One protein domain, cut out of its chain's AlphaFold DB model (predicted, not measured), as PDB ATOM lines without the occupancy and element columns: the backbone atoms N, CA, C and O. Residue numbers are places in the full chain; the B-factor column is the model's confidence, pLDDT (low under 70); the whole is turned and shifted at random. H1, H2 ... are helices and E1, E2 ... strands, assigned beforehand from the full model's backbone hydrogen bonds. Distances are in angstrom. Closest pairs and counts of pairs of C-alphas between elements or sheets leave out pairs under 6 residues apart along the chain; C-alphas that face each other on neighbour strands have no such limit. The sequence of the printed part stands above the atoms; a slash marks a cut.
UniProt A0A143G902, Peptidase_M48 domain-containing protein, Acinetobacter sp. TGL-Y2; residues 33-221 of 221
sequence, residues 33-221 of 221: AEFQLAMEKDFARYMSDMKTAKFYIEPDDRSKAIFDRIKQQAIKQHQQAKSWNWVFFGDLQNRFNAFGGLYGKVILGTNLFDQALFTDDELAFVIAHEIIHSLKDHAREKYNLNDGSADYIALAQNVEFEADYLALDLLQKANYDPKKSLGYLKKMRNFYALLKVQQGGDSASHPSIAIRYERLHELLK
ATOM      1  N   ALA A  33     220.869 254.847 203.726       90.44
ATOM      2  CA  ALA A  33     220.602 254.538 205.132       90.44
ATOM      3  C   ALA A  33     220.558 253.024 205.407       90.44
ATOM      4  O   ALA A  33     221.065 252.568 206.430       90.44
ATOM      5  N   GLU A  34     219.988 252.244 204.485       91.31
ATOM      6  CA  GLU A  34     219.928 250.784 204.588       91.31
ATOM      7  C   GLU A  34     221.322 250.166 204.449       91.31
ATOM      8  O   GLU A  34     221.735 249.364 205.289       91.31
ATOM      9  N   PHE A  35     222.080 250.598 203.438       91.56
ATOM     10  CA  PHE A  35     223.443 250.124 203.218       91.56
ATOM     11  C   PHE A  35     224.369 250.482 204.390       91.56
ATOM     12  O   PHE A  35     225.119 249.635 204.870       91.56
ATOM     13  N   GLN A  36     224.278 251.709 204.911       90.56
ATOM     14  CA  GLN A  36     225.041 252.139 206.080       90.56
ATOM     15  C   GLN A  36     224.724 251.289 207.311       90.56
ATOM     16  O   GLN A  36     225.644 250.852 208.001       90.56
ATOM     17  N   LEU A  37     223.444 251.009 207.572       90.88
ATOM     18  CA  LEU A  37     223.042 250.153 208.685       90.88
ATOM     19  C   LEU A  37     223.607 248.731 208.544       90.88
ATOM     20  O   LEU A  37     224.102 248.168 209.524       90.88
ATOM     21  N   ALA A  38     223.560 248.160 207.337       91.19
ATOM     22  CA  ALA A  38     224.137 246.848 207.055       91.19
ATOM     23  C   ALA A  38     225.658 246.836 207.298       91.19
ATOM     24  O   ALA A  38     226.158 245.967 208.015       91.19
ATOM     25  N   MET A  39     226.374 247.845 206.793       90.56
ATOM     26  CA  MET A  39     227.823 247.941 206.962       90.56
ATOM     27  C   MET A  39     228.253 248.135 208.418       90.56
ATOM     28  O   MET A  39     229.238 247.534 208.839       90.56
ATOM     29  N   GLU A  40     227.527 248.927 209.211       91.31
ATOM     30  CA  GLU A  40     227.822 249.091 210.643       91.31
ATOM     31  C   GLU A  40     227.635 247.773 211.411       91.31
ATOM     32  O   GLU A  40     228.444 247.434 212.277       91.31
ATOM     33  N   LYS A  41     226.605 246.986 211.070       92.19
ATOM     34  CA  LYS A  41     226.383 245.659 211.662       92.19
ATOM     35  C   LYS A  41     227.513 244.690 211.311       92.19
ATOM     36  O   LYS A  41     228.020 243.995 212.195       92.19
ATOM     37  N   ASP A  42     227.909 244.641 210.043       91.38
ATOM     38  CA  ASP A  42     228.992 243.769 209.588       91.38
ATOM     39  C   ASP A  42     230.337 244.179 210.197       91.38
ATOM     40  O   ASP A  42     231.096 243.324 210.657       91.38
ATOM     41  N   PHE A  43     230.588 245.484 210.305       92.19
ATOM     42  CA  PHE A  43     231.779 246.018 210.954       92.19
ATOM     43  C   PHE A  43     231.824 245.698 212.454       92.19
ATOM     44  O   PHE A  43     232.878 245.335 212.973       92.19
ATOM     45  N   ALA A  44     230.693 245.764 213.163       92.44
ATOM     46  CA  ALA A  44     230.634 245.386 214.575       92.44
ATOM     47  C   ALA A  44     231.015 243.911 214.797       92.44
ATOM     48  O   ALA A  44     231.748 243.599 215.739       92.44
ATOM     49  N   ARG A  45     230.571 243.010 213.906       93.06
ATOM     50  CA  ARG A  45     230.977 241.596 213.923       93.06
ATOM     51  C   ARG A  45     232.474 241.447 213.645       93.06
ATOM     52  O   ARG A  45     233.166 240.830 214.447       93.06
ATOM     53  N   TYR A  46     232.979 242.092 212.594       90.94
ATOM     54  CA  TYR A  46     234.407 242.086 212.261       90.94
ATOM     55  C   TYR A  46     235.283 242.549 213.439       90.94
ATOM     56  O   TYR A  46     236.233 241.870 213.817       90.94
ATOM     57  N   MET A  47     234.910 243.640 214.112       91.56
ATOM     58  CA  MET A  47     235.610 244.138 215.301       91.56
ATOM     59  C   MET A  47     235.629 243.134 216.462       91.56
ATOM     60  O   MET A  47     236.627 243.039 217.182       91.56
ATOM     61  N   SER A  48     234.534 242.396 216.667       93.75
ATOM     62  CA  SER A  48     234.461 241.333 217.676       93.75
ATOM     63  C   SER A  48     235.435 240.200 217.356       93.75
ATOM     64  O   SER A  48     236.190 239.762 218.233       93.75
ATOM     65  N   ASP A  49     235.470 239.768 216.097       91.62
ATOM     66  CA  ASP A  49     236.333 238.682 215.635       91.62
ATOM     67  C   ASP A  49     237.810 239.066 215.763       91.62
ATOM     68  O   ASP A  49     238.603 238.320 216.338       91.62
ATOM     69  N   MET A  50     238.177 240.280 215.346       91.00
ATOM     70  CA  MET A  50     239.550 240.778 215.445       91.00
ATOM     71  C   MET A  50     240.061 240.896 216.877       91.00
ATOM     72  O   MET A  50     241.222 240.582 217.146       91.00
ATOM     73  N   LYS A  51     239.215 241.353 217.806       91.31
ATOM     74  CA  LYS A  51     239.579 241.430 219.227       91.31
ATOM     75  C   LYS A  51     239.743 240.040 219.827       91.31
ATOM     76  O   LYS A  51     240.718 239.797 220.533       91.31
ATOM     77  N   THR A  52     238.833 239.124 219.502       94.69
ATOM     78  CA  THR A  52     238.880 237.731 219.970       94.69
ATOM     79  C   THR A  52     240.133 237.020 219.463       94.69
ATOM     80  O   THR A  52     240.840 236.375 220.236       94.69
ATOM     81  N   ALA A  53     240.454 237.200 218.182       93.44
ATOM     82  CA  ALA A  53     241.628 236.621 217.543       93.44
ATOM     83  C   ALA A  53     242.939 237.381 217.834       93.44
ATOM     84  O   ALA A  53     244.008 236.927 217.437       93.44
ATOM     85  N   LYS A  54     242.874 238.509 218.561       92.81
ATOM     86  CA  LYS A  54     244.011 239.384 218.903       92.81
ATOM     87  C   LYS A  54     244.749 239.958 217.685       92.81
ATOM     88  O   LYS A  54     245.958 240.161 217.735       92.81
ATOM     89  N   PHE A  55     244.021 240.238 216.606       93.56
ATOM     90  CA  PHE A  55     244.557 240.908 215.416       93.56
ATOM     91  C   PHE A  55     244.383 242.424 215.435       93.56
ATOM     92  O   PHE A  55     245.049 243.122 214.676       93.56
ATOM     93  N   TYR A  56     243.517 242.924 216.318       93.75
ATOM     94  CA  TYR A  56     243.334 244.348 216.548       93.75
ATOM     95  C   TYR A  56     244.599 244.977 217.145       93.75
ATOM     96  O   TYR A  56     245.044 244.578 218.223       93.75
ATOM     97  N   ILE A  57     245.122 246.002 216.477       94.38
ATOM     98  CA  ILE A  57     246.228 246.828 216.961       94.38
ATOM     99  C   ILE A  57     245.757 248.260 217.147       94.38
ATOM    100  O   ILE A  57     245.221 248.881 216.228       94.38
ATOM    101  N   GLU A  58     246.006 248.800 218.335       94.56
ATOM    102  CA  GLU A  58     245.853 250.228 218.592       94.56
ATOM    103  C   GLU A  58     246.859 251.023 217.750       94.56
ATOM    104  O   GLU A  58     248.057 250.735 217.822       94.56
ATOM    105  N   PRO A  59     246.422 252.036 216.980       94.06
ATOM    106  CA  PRO A  59     247.353 252.888 216.257       94.06
ATOM    107  C   PRO A  59     248.257 253.671 217.207       94.06
ATOM    108  O   PRO A  59     247.829 254.085 218.293       94.06
ATOM    109  N   ASP A  60     249.480 253.932 216.758       94.56
ATOM    110  CA  ASP A  60     250.400 254.827 217.452       94.56
ATOM    111  C   ASP A  60     249.961 256.303 217.356       94.56
ATOM    112  O   ASP A  60     249.077 256.680 216.576       94.56
ATOM    113  N   ASP A  61     250.575 257.156 218.177       97.06
ATOM    114  CA  ASP A  61     250.227 258.579 218.269       97.06
ATOM    115  C   ASP A  61     250.436 259.318 216.943       97.06
ATOM    116  O   ASP A  61     249.652 260.196 216.577       97.06
ATOM    117  N   ARG A  62     251.472 258.928 216.193       96.81
ATOM    118  CA  ARG A  62     251.774 259.463 214.864       96.81
ATOM    119  C   ARG A  62     250.612 259.206 213.907       96.81
ATOM    120  O   ARG A  62     250.098 260.135 213.285       96.81
ATOM    121  N   SER A  63     250.183 257.956 213.810       96.69
ATOM    122  CA  SER A  63     249.121 257.524 212.909       96.69
ATOM    123  C   SER A  63     247.782 258.135 213.313       96.69
ATOM    124  O   SER A  63     247.043 258.599 212.445       96.69
ATOM    125  N   LYS A  64     247.488 258.218 214.621       97.94
ATOM    126  CA  LYS A  64     246.299 258.915 215.152       97.94
ATOM    127  C   LYS A  64     246.288 260.385 214.748       97.94
ATOM    128  O   LYS A  64     245.287 260.860 214.221       97.94
ATOM    129  N   ALA A  65     247.411 261.085 214.913       98.50
ATOM    130  CA  ALA A  65     247.521 262.494 214.552       98.50
ATOM    131  C   ALA A  65     247.331 262.734 213.044       98.50
ATOM    132  O   ALA A  65     246.682 263.708 212.653       98.50
ATOM    133  N   ILE A  66     247.870 261.848 212.196       98.69
ATOM    134  CA  ILE A  66     247.670 261.905 210.742       98.69
ATOM    135  C   ILE A  66     246.192 261.678 210.400       98.69
ATOM    136  O   ILE A  66     245.589 262.491 209.694       98.69
ATOM    137  N   PHE A  67     245.590 260.620 210.946       98.31
ATOM    138  CA  PHE A  67     244.179 260.300 210.744       98.31
ATOM    139  C   PHE A  67     243.259 261.447 211.163       98.31
ATOM    140  O   PHE A  67     242.425 261.882 210.368       98.31
ATOM    141  N   ASP A  68     243.438 261.994 212.366       98.44
ATOM    142  CA  ASP A  68     242.602 263.081 212.873       98.44
ATOM    143  C   ASP A  68     242.720 264.347 212.020       98.44
ATOM    144  O   ASP A  68     241.715 265.011 211.753       98.44
ATOM    145  N   ARG A  69     243.923 264.667 211.526       98.56
ATOM    146  CA  ARG A  69     244.133 265.820 210.641       98.56
ATOM    147  C   ARG A  69     243.363 265.675 209.329       98.56
ATOM    148  O   ARG A  69     242.699 266.620 208.902       98.56
ATOM    149  N   ILE A  70     243.420 264.498 208.707       98.50
ATOM    150  CA  ILE A  70     242.719 264.213 207.447       98.50
ATOM    151  C   ILE A  70     241.204 264.173 207.682       98.50
ATOM    152  O   ILE A  70     240.448 264.836 206.969       98.50
ATOM    153  N   LYS A  71     240.755 263.487 208.739       98.00
ATOM    154  CA  LYS A  71     239.352 263.430 209.177       98.00
ATOM    155  C   LYS A  71     238.753 264.822 209.369       98.00
ATOM    156  O   LYS A  71     237.632 265.075 208.930       98.00
ATOM    157  N   GLN A  72     239.478 265.747 209.998       98.19
ATOM    158  CA  GLN A  72     239.003 267.122 210.177       98.19
ATOM    159  C   GLN A  72     238.737 267.824 208.841       98.19
ATOM    160  O   GLN A  72     237.749 268.549 208.720       98.19
ATOM    161  N   GLN A  73     239.586 267.613 207.833       97.94
ATOM    162  CA  GLN A  73     239.370 268.183 206.501       97.94
ATOM    163  C   GLN A  73     238.223 267.490 205.766       97.94
ATOM    164  O   GLN A  73     237.408 268.173 205.149       97.94
ATOM    165  N   ALA A  74     238.092 266.171 205.905       96.38
ATOM    166  CA  ALA A  74     236.969 265.413 205.361       96.38
ATOM    167  C   ALA A  74     235.629 265.939 205.901       96.38
ATOM    168  O   ALA A  74     234.722 266.241 205.133       96.38
ATOM    169  N   ILE A  75     235.538 266.157 207.216       97.44
ATOM    170  CA  ILE A  75     234.358 266.722 207.884       97.44
ATOM    171  C   ILE A  75     234.049 268.153 207.419       97.44
ATOM    172  O   ILE A  75     232.881 268.523 207.293       97.44
ATOM    173  N   LYS A  76     235.072 268.984 207.183       96.19
ATOM    174  CA  LYS A  76     234.870 270.350 206.672       96.19
ATOM    175  C   LYS A  76     234.250 270.333 205.278       96.19
ATOM    176  O   LYS A  76     233.315 271.094 205.036       96.19
ATOM    177  N   GLN A  77     234.747 269.460 204.405       91.69
ATOM    178  CA  GLN A  77     234.287 269.341 203.019       91.69
ATOM    179  C   GLN A  77     232.932 268.632 202.902       91.69
ATOM    180  O   GLN A  77     232.124 268.988 202.051       91.69
ATOM    181  N   HIS A  78     232.646 267.686 203.798       92.62
ATOM    182  CA  HIS A  78     231.439 266.865 203.772       92.62
ATOM    183  C   HIS A  78     230.786 266.844 205.153       92.62
ATOM    184  O   HIS A  78     231.097 266.016 206.010       92.62
ATOM    185  N   GLN A  79     229.854 267.774 205.377       93.19
ATOM    186  CA  GLN A  79     229.235 267.984 206.690       93.19
ATOM    187  C   GLN A  79     228.497 266.744 207.216       93.19
ATOM    188  O   GLN A  79     228.444 266.552 208.431       93.19
ATOM    189  N   GLN A  80     227.985 265.874 206.338       90.62
ATOM    190  CA  GLN A  80     227.364 264.610 206.739       90.62
ATOM    191  C   GLN A  80     228.338 263.674 207.465       90.62
ATOM    192  O   GLN A  80     227.920 262.901 208.317       90.62
ATOM    193  N   ALA A  81     229.645 263.780 207.209       94.50
ATOM    194  CA  ALA A  81     230.648 262.937 207.851       94.50
ATOM    195  C   ALA A  81     230.841 263.260 209.348       94.50
ATOM    196  O   ALA A  81     231.504 262.517 210.072       94.50
ATOM    197  N   LYS A  82     230.233 264.347 209.851       95.31
ATOM    198  CA  LYS A  82     230.177 264.660 211.289       95.31
ATOM    199  C   LYS A  82     229.414 263.617 212.098       95.31
ATOM    200  O   LYS A  82     229.740 263.429 213.264       95.31
ATOM    201  N   SER A  83     228.399 262.982 211.510       92.69
ATOM    202  CA  SER A  83     227.569 261.989 212.204       92.69
ATOM    203  C   SER A  83     228.150 260.577 212.153       92.69
ATOM    204  O   SER A  83     227.603 259.668 212.772       92.69
ATOM    205  N   TRP A  84     229.242 260.374 211.417       94.00
ATOM    206  CA  TRP A  84     229.860 259.064 211.278       94.00
ATOM    207  C   TRP A  84     230.538 258.621 212.571       94.00
ATOM    208  O   TRP A  84     231.204 259.402 213.255       94.00
ATOM    209  N   ASN A  85     230.429 257.330 212.873       93.00
ATOM    210  CA  ASN A  85     231.162 256.707 213.966       93.00
ATOM    211  C   ASN A  85     232.589 256.373 213.506       93.00
ATOM    212  O   ASN A  85     232.870 255.247 213.107       93.00
ATOM    213  N   TRP A  86     233.478 257.360 213.478       95.69
ATOM    214  CA  TRP A  86     234.843 257.175 212.982       95.69
ATOM    215  C   TRP A  86     235.627 256.141 213.798       95.69
ATOM    216  O   TRP A  86     235.721 256.268 215.017       95.69
ATOM    217  N   VAL A  87     236.249 255.170 213.124       95.31
ATOM    218  CA  VAL A  87     237.132 254.174 213.756       95.31
ATOM    219  C   VAL A  87     238.404 254.040 212.933       95.31
ATOM    220  O   VAL A  87     238.344 253.920 211.712       95.31
ATOM    221  N   PHE A  88     239.549 254.035 213.609       96.06
ATOM    222  CA  PHE A  88     240.855 253.846 212.995       96.06
ATOM    223  C   PHE A  88     241.679 252.863 213.813       96.06
ATOM    224  O   PHE A  88     241.839 253.067 215.017       96.06
ATOM    225  N   PHE A  89     242.160 251.792 213.184       94.50
ATOM    226  CA  PHE A  89     242.969 250.783 213.862       94.50
ATOM    227  C   PHE A  89     243.812 249.934 212.899       94.50
ATOM    228  O   PHE A  89     243.672 250.032 211.679       94.50
ATOM    229  N   GLY A  90     244.718 249.129 213.456       92.69
ATOM    230  CA  GLY A  90     245.575 248.219 212.704       92.69
ATOM    231  C   GLY A  90     245.088 246.771 212.664       92.69
ATOM    232  O   GLY A  90     244.568 246.264 213.656       92.69
ATOM    233  N   ASP A  91     245.347 246.086 211.553       90.06
ATOM    234  CA  ASP A  91     245.115 244.651 211.369       90.06
ATOM    235  C   ASP A  91     246.441 243.890 211.196       90.06
ATOM    236  O   ASP A  91     247.154 244.056 210.199       90.06
ATOM    237  N   LEU A  92     246.770 243.021 212.159       87.12
ATOM    238  CA  LEU A  92     247.956 242.154 212.107       87.12
ATOM    239  C   LEU A  92     247.925 241.120 210.977       87.12
ATOM    240  O   LEU A  92     248.986 240.657 210.550       87.12
ATOM    241  N   GLN A  93     246.745 240.722 210.498       84.19
ATOM    242  CA  GLN A  93     246.638 239.734 209.425       84.19
ATOM    243  C   GLN A  93     247.037 240.322 208.073       84.19
ATOM    244  O   GLN A  93     247.437 239.585 207.171       84.19
ATOM    245  N   ASN A  94     246.976 241.646 207.935       75.62
ATOM    246  CA  ASN A  94     246.962 242.300 206.641       75.62
ATOM    247  C   ASN A  94     248.182 243.195 206.400       75.62
ATOM    248  O   ASN A  94     248.048 244.379 206.131       75.62
ATOM    249  N   ARG A  95     249.390 242.627 206.495       69.75
ATOM    250  CA  ARG A  95     250.681 243.340 206.634       69.75
ATOM    251  C   ARG A  95     250.829 244.679 205.882       69.75
ATOM    252  O   ARG A  95     251.276 245.633 206.506       69.75
ATOM    253  N   PHE A  96     250.486 244.760 204.591       70.75
ATOM    254  CA  PHE A  96     250.697 245.953 203.738       70.75
ATOM    255  C   PHE A  96     249.428 246.537 203.108       70.75
ATOM    256  O   PHE A  96     249.524 247.417 202.258       70.75
ATOM    257  N   ASN A  97     248.255 246.027 203.457       75.06
ATOM    258  CA  ASN A  97     247.021 246.390 202.774       75.06
ATOM    259  C   ASN A  97     246.129 247.230 203.700       75.06
ATOM    260  O   ASN A  97     246.317 247.253 204.916       75.06
ATOM    261  N   ALA A  98     245.221 247.989 203.107       71.62
ATOM    262  CA  ALA A  98     244.354 248.939 203.777       71.62
ATOM    263  C   ALA A  98     242.911 248.655 203.371       71.62
ATOM    264  O   ALA A  98     242.646 248.227 202.251       71.62
ATOM    265  N   PHE A  99     241.989 248.866 204.298       77.44
ATOM    266  CA  PHE A  99     240.567 248.746 204.035       77.44
ATOM    267  C   PHE A  99     239.828 249.947 204.616       77.44
ATOM    268  O   PHE A  99     240.062 250.364 205.753       77.44
ATOM    269  N   GLY A 100     238.886 250.464 203.845       73.38
ATOM    270  CA  GLY A 100     238.055 251.599 204.201       73.38
ATOM    271  C   GLY A 100     236.734 251.577 203.447       73.38
ATOM    272  O   GLY A 100     236.269 250.537 202.983       73.38
ATOM    273  N   GLY A 101     236.084 252.734 203.352       65.62
ATOM    274  CA  GLY A 101     234.805 252.859 202.643       65.62
ATOM    275  C   GLY A 101     233.554 252.554 203.472       65.62
ATOM    276  O   GLY A 101     232.460 252.534 202.916       65.62
ATOM    277  N   LEU A 102     233.681 252.354 204.789       81.88
ATOM    278  CA  LEU A 102     232.567 252.018 205.688       81.88
ATOM    279  C   LEU A 102     232.137 253.209 206.557       81.88
ATOM    280  O   LEU A 102     232.096 253.116 207.781       81.88
ATOM    281  N   TYR A 103     231.851 254.357 205.939       90.00
ATOM    282  CA  TYR A 103     231.403 255.565 206.652       90.00
ATOM    283  C   TYR A 103     232.339 255.955 207.812       90.00
ATOM    284  O   TYR A 103     231.945 256.035 208.978       90.00
ATOM    285  N   GLY A 104     233.616 256.174 207.487       90.81
ATOM    286  CA  GLY A 104     234.617 256.663 208.438       90.81
ATOM    287  C   GLY A 104     235.393 255.579 209.184       90.81
ATOM    288  O   GLY A 104     236.091 255.900 210.149       90.81
ATOM    289  N   LYS A 105     235.295 254.309 208.765       93.94
ATOM    290  CA  LYS A 105     236.218 253.265 209.232       93.94
ATOM    291  C   LYS A 105     237.444 253.227 208.327       93.94
ATOM    292  O   LYS A 105     237.295 253.211 207.107       93.94
ATOM    293  N   VAL A 106     238.623 253.191 208.934       94.75
ATOM    294  CA  VAL A 106     239.914 253.036 208.257       94.75
ATOM    295  C   VAL A 106     240.712 251.966 208.998       94.75
ATOM    296  O   VAL A 106     240.932 252.071 210.204       94.75
ATOM    297  N   ILE A 107     241.126 250.923 208.290       92.50
ATOM    298  CA  ILE A 107     241.841 249.769 208.838       92.50
ATOM    299  C   ILE A 107     243.134 249.621 208.053       92.50
ATOM    300  O   ILE A 107     243.089 249.486 206.834       92.50
ATOM    301  N   LEU A 108     244.279 249.632 208.729       91.31
ATOM    302  CA  LEU A 108     245.577 249.529 208.061       91.31
ATOM    303  C   LEU A 108     246.342 248.283 208.488       91.31
ATOM    304  O   LEU A 108     246.358 247.903 209.653       91.31
ATOM    305  N   GLY A 109     247.054 247.685 207.546       89.38
ATOM    306  CA  GLY A 109     248.100 246.723 207.829       89.38
ATOM    307  C   GLY A 109     249.171 247.300 208.736       89.38
ATOM    308  O   GLY A 109     249.610 248.434 208.549       89.38
ATOM    309  N   THR A 110     249.647 246.512 209.694       85.62
ATOM    310  CA  THR A 110     250.580 247.017 210.711       85.62
ATOM    311  C   THR A 110     251.897 247.553 210.152       85.62
ATOM    312  O   THR A 110     252.468 248.459 210.751       85.62
ATOM    313  N   ASN A 111     252.377 247.064 209.000       87.62
ATOM    314  CA  ASN A 111     253.613 247.593 208.408       87.62
ATOM    315  C   ASN A 111     253.426 248.998 207.819       87.62
ATOM    316  O   ASN A 111     254.416 249.681 207.577       87.62
ATOM    317  N   LEU A 112     252.187 249.449 207.587       88.62
ATOM    318  CA  LEU A 112     251.914 250.811 207.122       88.62
ATOM    319  C   LEU A 112     252.180 251.856 208.216       88.62
ATOM    320  O   LEU A 112     252.475 253.006 207.898       88.62
ATOM    321  N   PHE A 113     252.129 251.466 209.494       89.75
ATOM    322  CA  PHE A 113     252.466 252.354 210.612       89.75
ATOM    323  C   PHE A 113     253.976 252.573 210.771       89.75
ATOM    324  O   PHE A 113     254.389 253.592 211.325       89.75
ATOM    325  N   ASP A 114     254.805 251.656 210.262       91.81
ATOM    326  CA  ASP A 114     256.255 251.699 210.444       91.81
ATOM    327  C   ASP A 114     256.876 252.917 209.739       91.81
ATOM    328  O   ASP A 114     256.938 253.007 208.509       91.81
ATOM    329  N   GLN A 115     257.385 253.854 210.541       92.00
ATOM    330  CA  GLN A 115     257.998 255.088 210.059       92.00
ATOM    331  C   GLN A 115     259.326 254.855 209.319       92.00
ATOM    332  O   GLN A 115     259.735 255.696 208.515       92.00
ATOM    333  N   ALA A 116     259.996 253.720 209.541       94.12
ATOM    334  CA  ALA A 116     261.166 253.340 208.753       94.12
ATOM    335  C   ALA A 116     260.783 252.949 207.315       94.12
ATOM    336  O   ALA A 116     261.604 253.071 206.403       94.12
ATOM    337  N   LEU A 117     259.536 252.515 207.098       94.00
ATOM    338  CA  LEU A 117     259.011 252.156 205.783       94.00
ATOM    339  C   LEU A 117     258.297 253.333 205.112       94.00
ATOM    340  O   LEU A 117     258.528 253.578 203.922       94.00
ATOM    341  N   PHE A 118     257.474 254.082 205.852       96.31
ATOM    342  CA  PHE A 118     256.613 255.132 205.303       96.31
ATOM    343  C   PHE A 118     256.656 256.434 206.110       96.31
ATOM    344  O   PHE A 118     256.392 256.477 207.309       96.31
ATOM    345  N   THR A 119     256.931 257.531 205.410       98.19
ATOM    346  CA  THR A 119     256.873 258.906 205.926       98.19
ATOM    347  C   THR A 119     255.436 259.348 206.209       98.19
ATOM    348  O   THR A 119     254.477 258.653 205.874       98.19
ATOM    349  N   ASP A 120     255.272 260.504 206.856       98.38
ATOM    350  CA  ASP A 120     253.950 261.030 207.219       98.38
ATOM    351  C   ASP A 120     253.103 261.345 205.988       98.38
ATOM    352  O   ASP A 120     251.928 261.005 205.985       98.38
ATOM    353  N   ASP A 121     253.697 261.917 204.935       98.50
ATOM    354  CA  ASP A 121     253.009 262.176 203.662       98.50
ATOM    355  C   ASP A 121     252.532 260.865 203.002       98.50
ATOM    356  O   ASP A 121     251.425 260.778 202.478       98.50
ATOM    357  N   GLU A 122     253.345 259.809 203.065       98.00
ATOM    358  CA  GLU A 122     253.029 258.510 202.458       98.00
ATOM    359  C   GLU A 122     251.937 257.752 203.226       98.00
ATOM    360  O   GLU A 122     251.030 257.198 202.610       98.00
ATOM    361  N   LEU A 123     251.982 257.749 204.563       97.81
ATOM    362  CA  LEU A 123     250.905 257.177 205.379       97.81
ATOM    363  C   LEU A 123     249.620 258.009 205.258       97.81
ATOM    364  O   LEU A 123     248.523 257.454 205.168       97.81
ATOM    365  N   ALA A 124     249.750 259.338 205.206       98.38
ATOM    366  CA  ALA A 124     248.626 260.233 204.983       98.38
ATOM    367  C   ALA A 124     247.911 259.907 203.670       98.38
ATOM    368  O   ALA A 124     246.682 259.893 203.657       98.38
ATOM    369  N   PHE A 125     248.647 259.589 202.597       97.75
ATOM    370  CA  PHE A 125     248.053 259.182 201.323       97.75
ATOM    371  C   PHE A 125     247.110 257.991 201.468       97.75
ATOM    372  O   PHE A 125     245.965 258.064 201.027       97.75
ATOM    373  N   VAL A 126     247.572 256.923 202.121       95.94
ATOM    374  CA  VAL A 126     246.767 255.711 202.318       95.94
ATOM    375  C   VAL A 126     245.509 256.031 203.127       95.94
ATOM    376  O   VAL A 126     244.409 255.656 202.737       95.94
ATOM    377  N   ILE A 127     245.643 256.796 204.212       97.44
ATOM    378  CA  ILE A 127     244.496 257.187 205.042       97.44
ATOM    379  C   ILE A 127     243.510 258.064 204.257       97.44
ATOM    380  O   ILE A 127     242.302 257.846 204.328       97.44
ATOM    381  N   ALA A 128     244.001 259.054 203.511       97.69
ATOM    382  CA  ALA A 128     243.162 259.931 202.702       97.69
ATOM    383  C   ALA A 128     242.405 259.138 201.631       97.69
ATOM    384  O   ALA A 128     241.204 259.342 201.483       97.69
ATOM    385  N   HIS A 129     243.070 258.194 200.962       96.12
ATOM    386  CA  HIS A 129     242.464 257.293 199.985       96.12
ATOM    387  C   HIS A 129     241.280 256.508 200.582       96.12
ATOM    388  O   HIS A 129     240.161 256.588 200.067       96.12
ATOM    389  N   GLU A 130     241.468 255.859 201.736       95.38
ATOM    390  CA  GLU A 130     240.391 255.122 202.422       95.38
ATOM    391  C   GLU A 130     239.235 256.022 202.899       95.38
ATOM    392  O   GLU A 130     238.057 255.634 202.898       95.38
ATOM    393  N   ILE A 131     239.549 257.258 203.294       96.88
ATOM    394  CA  ILE A 131     238.539 258.251 203.669       96.88
ATOM    395  C   ILE A 131     237.736 258.694 202.444       96.88
ATOM    396  O   ILE A 131     236.511 258.788 202.545       96.88
ATOM    397  N   ILE A 132     238.370 258.905 201.287       95.94
ATOM    398  CA  ILE A 132     237.648 259.236 200.054       95.94
ATOM    399  C   ILE A 132     236.700 258.108 199.653       95.94
ATOM    400  O   ILE A 132     235.552 258.399 199.316       95.94
ATOM    401  N   HIS A 133     237.107 256.839 199.765       94.81
ATOM    402  CA  HIS A 133     236.186 255.722 199.520       94.81
ATOM    403  C   HIS A 133     234.901 255.830 200.346       94.81
ATOM    404  O   HIS A 133     233.823 255.511 199.845       94.81
ATOM    405  N   SER A 134     234.999 256.319 201.586       94.44
ATOM    406  CA  SER A 134     233.826 256.561 202.431       94.44
ATOM    407  C   SER A 134     233.037 257.786 201.967       94.44
ATOM    408  O   SER A 134     231.817 257.725 201.860       94.44
ATOM    409  N   LEU A 135     233.715 258.908 201.694       94.31
ATOM    410  CA  LEU A 135     233.082 260.176 201.291       94.31
ATOM    411  C   LEU A 135     232.314 260.061 199.976       94.31
ATOM    412  O   LEU A 135     231.260 260.677 199.825       94.31
ATOM    413  N   LYS A 136     232.829 259.246 199.060       93.25
ATOM    414  CA  LYS A 136     232.232 258.967 197.758       93.25
ATOM    415  C   LYS A 136     231.360 257.721 197.772       93.25
ATOM    416  O   LYS A 136     230.800 257.374 196.746       93.25
ATOM    417  N   ASP A 137     231.195 257.059 198.917       92.69
ATOM    418  CA  ASP A 137     230.281 255.923 199.057       92.69
ATOM    419  C   ASP A 137     230.581 254.796 198.039       92.69
ATOM    420  O   ASP A 137     229.690 254.118 197.523       92.69
ATOM    421  N   HIS A 138     231.871 254.603 197.727       92.12
ATOM    422  CA  HIS A 138     232.342 253.673 196.694       92.12
ATOM    423  C   HIS A 138     231.967 252.218 197.004       92.12
ATOM    424  O   HIS A 138     231.768 251.419 196.091       92.12
ATOM    425  N   ALA A 139     231.850 251.862 198.287       90.38
ATOM    426  CA  ALA A 139     231.381 250.542 198.697       90.38
ATOM    427  C   ALA A 139     229.922 250.300 198.274       90.38
ATOM    428  O   ALA A 139     229.610 249.223 197.770       90.38
ATOM    429  N   ARG A 140     229.048 251.309 198.409       91.44
ATOM    430  CA  ARG A 140     227.638 251.225 198.003       91.44
ATOM    431  C   ARG A 140     227.469 251.217 196.495       91.44
ATOM    432  O   ARG A 140     226.572 250.563 195.977       91.44
ATOM    433  N   GLU A 141     228.336 251.923 195.790       90.88
ATOM    434  CA  GLU A 141     228.339 251.928 194.334       90.88
ATOM    435  C   GLU A 141     228.794 250.591 193.735       90.88
ATOM    436  O   GLU A 141     228.230 250.135 192.746       90.88
ATOM    437  N   LYS A 142     229.762 249.917 194.367       87.38
ATOM    438  CA  LYS A 142     230.164 248.551 193.994       87.38
ATOM    439  C   LYS A 142     229.176 247.479 194.470       87.38
ATOM    440  O   LYS A 142     229.289 246.319 194.069       87.38
ATOM    441  N   TYR A 143     228.235 247.831 195.346       84.31
ATOM    442  CA  TYR A 143     227.303 246.878 195.937       84.31
ATOM    443  C   TYR A 143     226.431 246.226 194.860       84.31
ATOM    444  O   TYR A 143     225.942 246.897 193.957       84.31
ATOM    445  N   ASN A 144     226.250 244.906 194.957       72.69
ATOM    446  CA  ASN A 144     225.518 244.069 193.996       72.69
ATOM    447  C   ASN A 144     226.068 244.034 192.556       72.69
ATOM    448  O   ASN A 144     225.453 243.399 191.705       72.69
ATOM    449  N   LEU A 145     227.226 244.644 192.286       72.12
ATOM    450  CA  LEU A 145     227.874 244.613 190.971       72.12
ATOM    451  C   LEU A 145     229.084 243.670 190.905       72.12
ATOM    452  O   LEU A 145     229.711 243.583 189.864       72.12
ATOM    453  N   ASN A 146     229.409 242.930 191.970       71.88
ATOM    454  CA  ASN A 146     230.585 242.046 192.024       71.88
ATOM    455  C   ASN A 146     230.389 240.713 191.263       71.88
ATOM    456  O   ASN A 146     230.553 239.633 191.828       71.88
ATOM    457  N   ASP A 147     230.000 240.788 189.992       79.81
ATOM    458  CA  ASP A 147     229.750 239.646 189.102       79.81
ATOM    459  C   ASP A 147     230.949 239.303 188.194       79.81
ATOM    460  O   ASP A 147     230.908 238.333 187.439       79.81
ATOM    461  N   GLY A 148     232.031 240.086 188.275       79.38
ATOM    462  CA  GLY A 148     233.227 239.919 187.447       79.38
ATOM    463  C   GLY A 148     233.065 240.400 186.001       79.38
ATOM    464  O   GLY A 148     233.952 240.157 185.181       79.38
ATOM    465  N   SER A 149     231.964 241.083 185.677       85.44
ATOM    466  CA  SER A 149     231.739 241.685 184.363       85.44
ATOM    467  C   SER A 149     232.779 242.763 184.034       85.44
ATOM    468  O   SER A 149     233.420 243.350 184.910       85.44
ATOM    469  N   ALA A 150     232.934 243.062 182.741       84.56
ATOM    470  CA  ALA A 150     233.784 244.165 182.291       84.56
ATOM    471  C   ALA A 150     233.329 245.514 182.878       84.56
ATOM    472  O   ALA A 150     234.171 246.340 183.228       84.56
ATOM    473  N   ASP A 151     232.017 245.701 183.046       84.06
ATOM    474  CA  ASP A 151     231.435 246.898 183.654       84.06
ATOM    475  C   ASP A 151     231.812 247.010 185.134       84.06
ATOM    476  O   ASP A 151     232.216 248.083 185.585       84.06
ATOM    477  N   TYR A 152     231.770 245.900 185.879       84.69
ATOM    478  CA  TYR A 152     232.248 245.870 187.258       84.69
ATOM    479  C   TYR A 152     233.739 246.191 187.360       84.69
ATOM    480  O   TYR A 152     234.135 247.011 188.185       84.69
ATOM    481  N   ILE A 153     234.572 245.585 186.510       84.25
ATOM    482  CA  ILE A 153     236.021 245.836 186.504       84.25
ATOM    483  C   ILE A 153     236.304 247.310 186.194       84.25
ATOM    484  O   ILE A 153     237.105 247.943 186.884       84.25
ATOM    485  N   ALA A 154     235.627 247.883 185.195       85.56
ATOM    486  CA  ALA A 154     235.765 249.293 184.852       85.56
ATOM    487  C   ALA A 154     235.323 250.202 186.007       85.56
ATOM    488  O   ALA A 154     236.021 251.162 186.337       85.56
ATOM    489  N   LEU A 155     234.197 249.891 186.657       86.62
ATOM    490  CA  LEU A 155     233.732 250.622 187.832       86.62
ATOM    491  C   LEU A 155     234.751 250.554 188.970       86.62
ATOM    492  O   LEU A 155     235.118 251.592 189.520       86.62
ATOM    493  N   ALA A 156     235.231 249.355 189.292       86.88
ATOM    494  CA  ALA A 156     236.186 249.128 190.364       86.88
ATOM    495  C   ALA A 156     237.491 249.905 190.126       86.88
ATOM    496  O   ALA A 156     237.978 250.576 191.029       86.88
ATOM    497  N   GLN A 157     237.996 249.947 188.891       87.62
ATOM    498  CA  GLN A 157     239.148 250.786 188.554       87.62
ATOM    499  C   GLN A 157     238.850 252.285 188.666       87.62
ATOM    500  O   GLN A 157     239.668 253.042 189.186       87.62
ATOM    501  N   ASN A 158     237.683 252.728 188.198       89.88
ATOM    502  CA  ASN A 158     237.319 254.143 188.216       89.88
ATOM    503  C   ASN A 158     237.176 254.698 189.636       89.88
ATOM    504  O   ASN A 158     237.645 255.808 189.881       89.88
ATOM    505  N   VAL A 159     236.592 253.941 190.571       91.19
ATOM    506  CA  VAL A 159     236.475 254.384 191.972       91.19
ATOM    507  C   VAL A 159     237.833 254.461 192.674       91.19
ATOM    508  O   VAL A 159     238.032 255.314 193.532       91.19
ATOM    509  N   GLU A 160     238.791 253.617 192.289       91.06
ATOM    510  CA  GLU A 160     240.164 253.665 192.805       91.06
ATOM    511  C   GLU A 160     240.910 254.896 192.287       91.06
ATOM    512  O   GLU A 160     241.568 255.593 193.056       91.06
ATOM    513  N   PHE A 161     240.768 255.207 190.993       91.88
ATOM    514  CA  PHE A 161     241.340 256.424 190.417       91.88
ATOM    515  C   PHE A 161     240.706 257.683 191.010       91.88
ATOM    516  O   PHE A 161     241.415 258.631 191.331       91.88
ATOM    517  N   GLU A 162     239.387 257.702 191.194       92.94
ATOM    518  CA  GLU A 162     238.697 258.803 191.869       92.94
ATOM    519  C   GLU A 162     239.185 258.971 193.314       92.94
ATOM    520  O   GLU A 162     239.480 260.090 193.738       92.94
ATOM    521  N   ALA A 163     239.351 257.865 194.048       94.00
ATOM    522  CA  ALA A 163     239.888 257.891 195.403       94.00
ATOM    523  C   ALA A 163     241.312 258.454 195.460       94.00
ATOM    524  O   ALA A 163     241.606 259.302 196.299       94.00
ATOM    525  N   ASP A 164     242.175 258.041 194.534       94.50
ATOM    526  CA  ASP A 164     243.527 258.573 194.370       94.50
ATOM    527  C   ASP A 164     243.554 260.085 194.130       94.50
ATOM    528  O   ASP A 164     244.280 260.819 194.801       94.50
ATOM    529  N   TYR A 165     242.753 260.558 193.177       93.56
ATOM    530  CA  TYR A 165     242.726 261.960 192.776       93.56
ATOM    531  C   TYR A 165     242.220 262.878 193.886       93.56
ATOM    532  O   TYR A 165     242.867 263.875 194.212       93.56
ATOM    533  N   LEU A 166     241.089 262.533 194.502       94.50
ATOM    534  CA  LEU A 166     240.512 263.349 195.569       94.50
ATOM    535  C   LEU A 166     241.318 263.237 196.872       94.50
ATOM    536  O   LEU A 166     241.299 264.164 197.684       94.50
ATOM    537  N   ALA A 167     242.082 262.154 197.064       96.06
ATOM    538  CA  ALA A 167     243.013 262.059 198.182       96.06
ATOM    539  C   ALA A 167     244.090 263.145 198.090       96.06
ATOM    540  O   ALA A 167     244.396 263.757 199.109       96.06
ATOM    541  N   LEU A 168     244.617 263.461 196.899       95.50
ATOM    542  CA  LEU A 168     245.613 264.533 196.739       95.50
ATOM    543  C   LEU A 168     245.082 265.903 197.183       95.50
ATOM    544  O   LEU A 168     245.789 266.653 197.861       95.50
ATOM    545  N   ASP A 169     243.826 266.207 196.862       93.75
ATOM    546  CA  ASP A 169     243.160 267.427 197.315       93.75
ATOM    547  C   ASP A 169     242.976 267.454 198.840       93.75
ATOM    548  O   ASP A 169     243.310 268.441 199.509       93.75
ATOM    549  N   LEU A 170     242.503 266.342 199.409       95.69
ATOM    550  CA  LEU A 170     242.315 266.208 200.847       95.69
ATOM    551  C   LEU A 170     243.646 266.333 201.609       95.69
ATOM    552  O   LEU A 170     243.694 266.986 202.654       95.69
ATOM    553  N   LEU A 171     244.729 265.772 201.065       97.31
ATOM    554  CA  LEU A 171     246.092 265.864 201.594       97.31
ATOM    555  C   LEU A 171     246.606 267.298 201.589       97.31
ATOM    556  O   LEU A 171     247.081 267.772 202.621       97.31
ATOM    557  N   GLN A 172     246.449 268.011 200.471       94.94
ATOM    558  CA  GLN A 172     246.856 269.411 200.367       94.94
ATOM    559  C   GLN A 172     246.131 270.271 201.413       94.94
ATOM    560  O   GLN A 172     246.760 271.053 202.127       94.94
ATOM    561  N   LYS A 173     244.817 270.077 201.588       95.44
ATOM    562  CA  LYS A 173     244.019 270.760 202.629       95.44
ATOM    563  C   LYS A 173     244.405 270.344 204.052       95.44
ATOM    564  O   LYS A 173     244.237 271.123 204.993       95.44
ATOM    565  N   ALA A 174     244.924 269.132 204.221       97.12
ATOM    566  CA  ALA A 174     245.483 268.627 205.471       97.12
ATOM    567  C   ALA A 174     246.969 268.992 205.660       97.12
ATOM    568  O   ALA A 174     247.582 268.538 206.624       97.12
ATOM    569  N   ASN A 175     247.533 269.851 204.804       96.94
ATOM    570  CA  ASN A 175     248.916 270.321 204.886       96.94
ATOM    571  C   ASN A 175     249.959 269.186 204.776       96.94
ATOM    572  O   ASN A 175     251.012 269.239 205.416       96.94
ATOM    573  N   TYR A 176     249.642 268.166 203.979       97.75
ATOM    574  CA  TYR A 176     250.592 267.189 203.445       97.75
ATOM    575  C   TYR A 176     250.995 267.587 202.026       97.75
ATOM    576  O   TYR A 176     250.262 268.300 201.341       97.75
ATOM    577  N   ASP A 177     252.167 267.138 201.586       96.75
ATOM    578  CA  ASP A 177     252.695 267.400 200.249       96.75
ATOM    579  C   ASP A 177     252.226 266.295 199.280       96.75
ATOM    580  O   ASP A 177     252.670 265.143 199.403       96.75
ATOM    581  N   PRO A 178     251.357 266.603 198.291       95.25
ATOM    582  CA  PRO A 178     250.860 265.604 197.346       95.25
ATOM    583  C   PRO A 178     251.974 264.900 196.555       95.25
ATOM    584  O   PRO A 178     251.854 263.713 196.256       95.25
ATOM    585  N   LYS A 179     253.091 265.582 196.253       95.69
ATOM    586  CA  LYS A 179     254.217 264.980 195.517       95.69
ATOM    587  C   LYS A 179     254.967 263.970 196.385       95.69
ATOM    588  O   LYS A 179     255.316 262.895 195.900       95.69
ATOM    589  N   LYS A 180     255.193 264.283 197.666       97.12
ATOM    590  CA  LYS A 180     255.822 263.341 198.619       97.12
ATOM    591  C   LYS A 180     254.916 262.158 198.938       97.12
ATOM    592  O   LYS A 180     255.402 261.037 199.056       97.12
ATOM    593  N   SER A 181     253.611 262.401 198.993       96.00
ATOM    594  CA  SER A 181     252.577 261.393 199.241       96.00
ATOM    595  C   SER A 181     252.622 260.238 198.225       96.00
ATOM    596  O   SER A 181     252.445 259.076 198.594       96.00
ATOM    597  N   LEU A 182     252.991 260.515 196.962       95.12
ATOM    598  CA  LEU A 182     253.191 259.482 195.929       95.12
ATOM    599  C   LEU A 182     254.340 258.503 196.217       95.12
ATOM    600  O   LEU A 182     254.451 257.467 195.550       95.12
ATOM    601  N   GLY A 183     255.197 258.801 197.197       95.88
ATOM    602  CA  GLY A 183     256.261 257.908 197.639       95.88
ATOM    603  C   GLY A 183     255.742 256.524 198.042       95.88
ATOM    604  O   GLY A 183     256.388 255.525 197.718       95.88
ATOM    605  N   TYR A 184     254.527 256.442 198.604       94.75
ATOM    606  CA  TYR A 184     253.863 255.179 198.931       94.75
ATOM    607  C   TYR A 184     253.685 254.309 197.681       94.75
ATOM    608  O   TYR A 184     254.232 253.207 197.601       94.75
ATOM    609  N   LEU A 185     252.988 254.832 196.663       92.94
ATOM    610  CA  LEU A 185     252.731 254.102 195.420       92.94
ATOM    611  C   LEU A 185     254.044 253.726 194.724       92.94
ATOM    612  O   LEU A 185     254.185 252.609 194.231       92.94
ATOM    613  N   LYS A 186     255.051 254.608 194.745       94.56
ATOM    614  CA  LYS A 186     256.382 254.315 194.194       94.56
ATOM    615  C   LYS A 186     257.060 253.143 194.907       94.56
ATOM    616  O   LYS A 186     257.585 252.246 194.242       94.56
ATOM    617  N   LYS A 187     257.066 253.142 196.245       93.56
ATOM    618  CA  LYS A 187     257.659 252.079 197.071       93.56
ATOM    619  C   LYS A 187     256.945 250.754 196.845       93.56
ATOM    620  O   LYS A 187     257.607 249.762 196.553       93.56
ATOM    621  N   MET A 188     255.615 250.755 196.884       89.50
ATOM    622  CA  MET A 188     254.823 249.544 196.678       89.50
ATOM    623  C   MET A 188     254.959 249.008 195.251       89.50
ATOM    624  O   MET A 188     255.150 247.806 195.065       89.50
ATOM    625  N   ARG A 189     254.981 249.884 194.236       89.25
ATOM    626  CA  ARG A 189     255.274 249.503 192.846       89.25
ATOM    627  C   ARG A 189     256.600 248.753 192.746       89.25
ATOM    628  O   ARG A 189     256.648 247.679 192.152       89.25
ATOM    629  N   ASN A 190     257.658 249.306 193.341       90.31
ATOM    630  CA  ASN A 190     258.992 248.708 193.313       90.31
ATOM    631  C   ASN A 190     259.048 247.390 194.105       90.31
ATOM    632  O   ASN A 190     259.658 246.430 193.642       90.31
ATOM    633  N   PHE A 191     258.396 247.332 195.268       86.69
ATOM    634  CA  PHE A 191     258.322 246.136 196.106       86.69
ATOM    635  C   PHE A 191     257.681 244.960 195.360       86.69
ATOM    636  O   PHE A 191     258.270 243.884 195.275       86.69
ATOM    637  N   TYR A 192     256.520 245.168 194.739       82.31
ATOM    638  CA  TYR A 192     255.851 244.105 193.987       82.31
ATOM    639  C   TYR A 192     256.581 243.728 192.695       82.31
ATOM    640  O   TYR A 192     256.628 242.549 192.346       82.31
ATOM    641  N   ALA A 193     257.210 244.696 192.018       84.75
ATOM    642  CA  ALA A 193     258.071 244.408 190.874       84.75
ATOM    643  C   ALA A 193     259.253 243.503 191.267       84.75
ATOM    644  O   ALA A 193     259.572 242.559 190.544       84.75
ATOM    645  N   LEU A 194     259.863 243.744 192.435       86.75
ATOM    646  CA  LEU A 194     260.946 242.916 192.968       86.75
ATOM    647  C   LEU A 194     260.478 241.490 193.282       86.75
ATOM    648  O   LEU A 194     261.175 240.528 192.966       86.75
ATOM    649  N   LEU A 195     259.291 241.355 193.873       83.00
ATOM    650  CA  LEU A 195     258.706 240.057 194.206       83.00
ATOM    651  C   LEU A 195     258.212 239.270 192.982       83.00
ATOM    652  O   LEU A 195     257.881 238.097 193.124       83.00
ATOM    653  N   LYS A 196     258.165 239.885 191.791       79.88
ATOM    654  CA  LYS A 196     257.596 239.297 190.565       79.88
ATOM    655  C   LYS A 196     256.168 238.772 190.756       79.88
ATOM    656  O   LYS A 196     255.757 237.829 190.086       79.88
ATOM    657  N   VAL A 197     255.416 239.382 191.667       70.94
ATOM    658  CA  VAL A 197     254.006 239.064 191.893       70.94
ATOM    659  C   VAL A 197     253.141 240.154 191.281       70.94
ATOM    660  O   VAL A 197     253.482 241.340 191.317       70.94
ATOM    661  N   GLN A 198     252.019 239.744 190.698       61.34
ATOM    662  CA  GLN A 198     251.012 240.681 190.224       61.34
ATOM    663  C   GLN A 198     250.399 241.398 191.439       61.34
ATOM    664  O   GLN A 198     250.191 240.795 192.489       61.34
ATOM    665  N   GLN A 199     250.212 242.711 191.325       62.78
ATOM    666  CA  GLN A 199     249.778 243.573 192.427       62.78
ATOM    667  C   GLN A 199     248.286 243.394 192.728       62.78
ATOM    668  O   GLN A 199     247.495 243.329 191.792       62.78
ATOM    669  N   GLY A 200     247.922 243.437 194.014       50.72
ATOM    670  CA  GLY A 200     246.536 243.539 194.490       50.72
ATOM    671  C   GLY A 200     246.092 242.306 195.273       50.72
ATOM    672  O   GLY A 200     246.157 241.193 194.763       50.72
ATOM    673  N   GLY A 201     245.665 242.506 196.523       40.19
ATOM    674  CA  GLY A 201     245.007 241.461 197.301       40.19
ATOM    675  C   GLY A 201     243.736 241.014 196.581       40.19
ATOM    676  O   GLY A 201     242.874 241.836 196.294       40.19
ATOM    677  N   ASP A 202     243.680 239.732 196.237       36.34
ATOM    678  CA  ASP A 202     242.496 238.954 195.873       36.34
ATOM    679  C   ASP A 202     241.398 239.682 195.068       36.34
ATOM    680  O   ASP A 202     240.281 239.856 195.545       36.34
ATOM    681  N   SER A 203     241.688 240.110 193.831       47.44
ATOM    682  CA  SER A 203     240.777 240.085 192.658       47.44
ATOM    683  C   SER A 203     241.197 241.099 191.587       47.44
ATOM    684  O   SER A 203     241.861 242.093 191.857       47.44
ATOM    685  N   ALA A 204     240.743 240.885 190.350       48.41
ATOM    686  CA  ALA A 204     240.903 241.771 189.192       48.41
ATOM    687  C   ALA A 204     240.291 243.195 189.342       48.41
ATOM    688  O   ALA A 204     240.146 243.903 188.347       48.41
ATOM    689  N   SER A 205     239.904 243.614 190.553       54.38
ATOM    690  CA  SER A 205     239.102 244.811 190.831       54.38
ATOM    691  C   SER A 205     239.914 246.059 191.219       54.38
ATOM    692  O   SER A 205     239.414 247.168 191.053       54.38
ATOM    693  N   HIS A 206     241.177 245.931 191.646       64.94
ATOM    694  CA  HIS A 206     242.062 247.081 191.881       64.94
ATOM    695  C   HIS A 206     243.019 247.287 190.690       64.94
ATOM    696  O   HIS A 206     243.688 246.336 190.272       64.94
ATOM    697  N   PRO A 207     243.138 248.506 190.121       74.88
ATOM    698  CA  PRO A 207     244.124 248.777 189.085       74.88
ATOM    699  C   PRO A 207     245.531 248.639 189.672       74.88
ATOM    700  O   PRO A 207     245.751 248.872 190.861       74.88
ATOM    701  N   SER A 208     246.512 248.289 188.835       82.69
ATOM    702  CA  SER A 208     247.884 248.151 189.324       82.69
ATOM    703  C   SER A 208     248.381 249.467 189.943       82.69
ATOM    704  O   SER A 208     248.159 250.557 189.409       82.69
ATOM    705  N   ILE A 209     249.111 249.361 191.052       85.94
ATOM    706  CA  ILE A 209     249.850 250.454 191.700       85.94
ATOM    707  C   ILE A 209     250.765 251.155 190.695       85.94
ATOM    708  O   ILE A 209     250.952 252.364 190.786       85.94
ATOM    709  N   ALA A 210     251.306 250.431 189.708       87.12
ATOM    710  CA  ALA A 210     252.068 251.042 188.621       87.12
ATOM    711  C   ALA A 210     251.228 252.066 187.839       87.12
ATOM    712  O   ALA A 210     251.647 253.210 187.708       87.12
ATOM    713  N   ILE A 211     250.027 251.689 187.388       89.19
ATOM    714  CA  ILE A 211     249.127 252.596 186.657       89.19
ATOM    715  C   ILE A 211     248.681 253.758 187.551       89.19
ATOM    716  O   ILE A 211     248.713 254.905 187.111       89.19
ATOM    717  N   ARG A 212     248.303 253.479 188.807       92.00
ATOM    718  CA  ARG A 212     247.937 254.513 189.791       92.00
ATOM    719  C   ARG A 212     249.068 255.531 189.973       92.00
ATOM    720  O   ARG A 212     248.839 256.732 189.852       92.00
ATOM    721  N   TYR A 213     250.301 255.054 190.172       93.00
ATOM    722  CA  TYR A 213     251.481 255.908 190.311       93.00
ATOM    723  C   TYR A 213     251.703 256.784 189.079       93.00
ATOM    724  O   TYR A 213     251.833 257.991 189.241       93.00
ATOM    725  N   GLU A 214     251.734 256.215 187.867       92.31
ATOM    726  CA  GLU A 214     252.006 257.006 186.656       92.31
ATOM    727  C   GLU A 214     250.935 258.084 186.442       92.31
ATOM    728  O   GLU A 214     251.266 259.240 186.197       92.31
ATOM    729  N   ARG A 215     249.650 257.753 186.634       92.12
ATOM    730  CA  ARG A 215     248.546 258.719 186.500       92.12
ATOM    731  C   ARG A 215     248.697 259.922 187.428       92.12
ATOM    732  O   ARG A 215     248.514 261.057 186.990       92.12
ATOM    733  N   LEU A 216     248.998 259.684 188.704       93.31
ATOM    734  CA  LEU A 216     249.170 260.768 189.672       93.31
ATOM    735  C   LEU A 216     250.500 261.493 189.493       93.31
ATOM    736  O   LEU A 216     250.575 262.699 189.713       93.31
ATOM    737  N   HIS A 217     251.547 260.775 189.087       93.19
ATOM    738  CA  HIS A 217     252.849 261.364 188.825       93.19
ATOM    739  C   HIS A 217     252.776 262.364 187.673       93.19
ATOM    740  O   HIS A 217     253.263 263.476 187.840       93.19
ATOM    741  N   GLU A 218     252.129 262.011 186.557       91.38
ATOM    742  CA  GLU A 218     251.896 262.931 185.436       91.38
ATOM    743  C   GLU A 218     251.045 264.139 185.845       91.38
ATOM    744  O   GLU A 218     251.381 265.263 185.483       91.38
ATOM    745  N   LEU A 219     249.988 263.933 186.645       89.56
ATOM    746  CA  LEU A 219     249.147 265.027 187.150       89.56
ATOM    747  C   LEU A 219     249.937 266.039 187.997       89.56
ATOM    748  O   LEU A 219     249.611 267.222 188.015       89.56
ATOM    749  N   LEU A 220     250.951 265.570 188.726       88.94
ATOM    750  CA  LEU A 220     251.717 266.363 189.685       88.94
ATOM    751  C   LEU A 220     253.064 266.867 189.146       88.94
ATOM    752  O   LEU A 220     253.867 267.365 189.942       88.94
ATOM    753  N   LYS A 221     253.354 266.735 187.848       83.88
ATOM    754  CA  LYS A 221     254.553 267.345 187.249       83.88
ATOM    755  C   LYS A 221     254.447 268.864 187.301       83.88
ATOM    756  O   LYS A 221     255.278 269.452 188.040       83.88
TER     757      LYS A 221
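Overview. This is residues 33 to 221 of the 221 residues of the protein "Peptidase_M48 domain-containing protein" of Acinetobacter sp. TGL-Y2 (UniProt A0A143G902). Crossed helices make the core: H4 runs through the middle, long H6 crosses it, and H2 and a small two-stranded sheet, E1 E2, lie beside H4 on other sides. A helical hairpin, H8 and H9, packs on H4 and H6 at one end of the domain, while H1 lies at the opposite end, past the sheet, and touches no helix. The printed part has 189 residues, with nine named helices and two named strands in the order H1 H2 H3 E1 E2 H4 H5 H6 H7 H8 H9; the sheet E1 E2 is parallel. The class is mostly helix, and the whole is compact and rounded, with a radius of gyration of the C-alphas of 15.9 A and spans of 42 by 40 by 35 A.

Arrangement. H1, residues 33 to 52, is close to but not clearly touching H5, residues 138 to 141; the closest C-alphas, of Phe 35 and Arg 140, are 6.8 A apart. H2, residues 61 to 77, and H3, residues 79 to 83, touch only at the corner, and only just, with 3 pairs of C-alphas within 8 A, the closest Ile 75 and Ala 81 at 5.3 A. E1, residues 87 to 91, and E2, residues 105 to 109, are parallel neighbours at 21 degrees; N 91 and O 108 are 2.8 A apart and N 106 and O 87 are 2.9 A apart, within hydrogen-bond range. H4, residues 120 to 135, touches H2 at a steep tilt of 42 degrees, the same way, closest at the C-alphas of Ile 66 and Ala 124, 6.1 A. The closest C-alphas of E2 and H4, of Val 106 and Glu 130, are 6.2 A apart. H6, residues 150 to 173, touches H4 at a steep tilt of 55 degrees, opposite ways, closest at the C-alphas of Ala 128 and Ala 167, 5.0 A. H7, residues 178 to 181, touches H4, closest at the C-alphas of Glu 122 and Ser 181, 4.3 A. H8, residues 183 to 195, and H9, residues 209 to 219, form a helical hairpin at a shallow tilt of 33 degrees, only just short of steep, closest at the C-alphas of Arg 189 and Ala 210, 5.5 A. Every O i to N i+4 pair is within hydrogen-bond range in H1, H2, H8 and H9; H4 has 11 of 12, H6 19 of 20 and H3 0 of 1, with 2 of 2 O i to N i+3 pairs, while H5 and H7 are too short for an O i to N i+4 pair.

Along the chain. H1 begins at C-alpha 33 (220.602, 254.538, 205.132) and is 28.9 A long. H2 measures 24.5 A, H4 21.7 A and H6 35.0 A, H6 starting at C-alpha 150 (233.784, 244.165, 182.291). H8 measures 18.3 A and H9 15.3 A, ending at C-alpha 219 (249.147, 265.027, 187.150).

Size, cuts and confidence. The two C-alphas farthest apart, of Thr 52 and Lys 221, are 46.8 A apart. The printed part has no cut; the links E1 to E2 and H8 to H9 are long, 13 residues each. The mean pLDDT of the printed part is 89.1, with residues 95, 101 and 198 to 206 under 70.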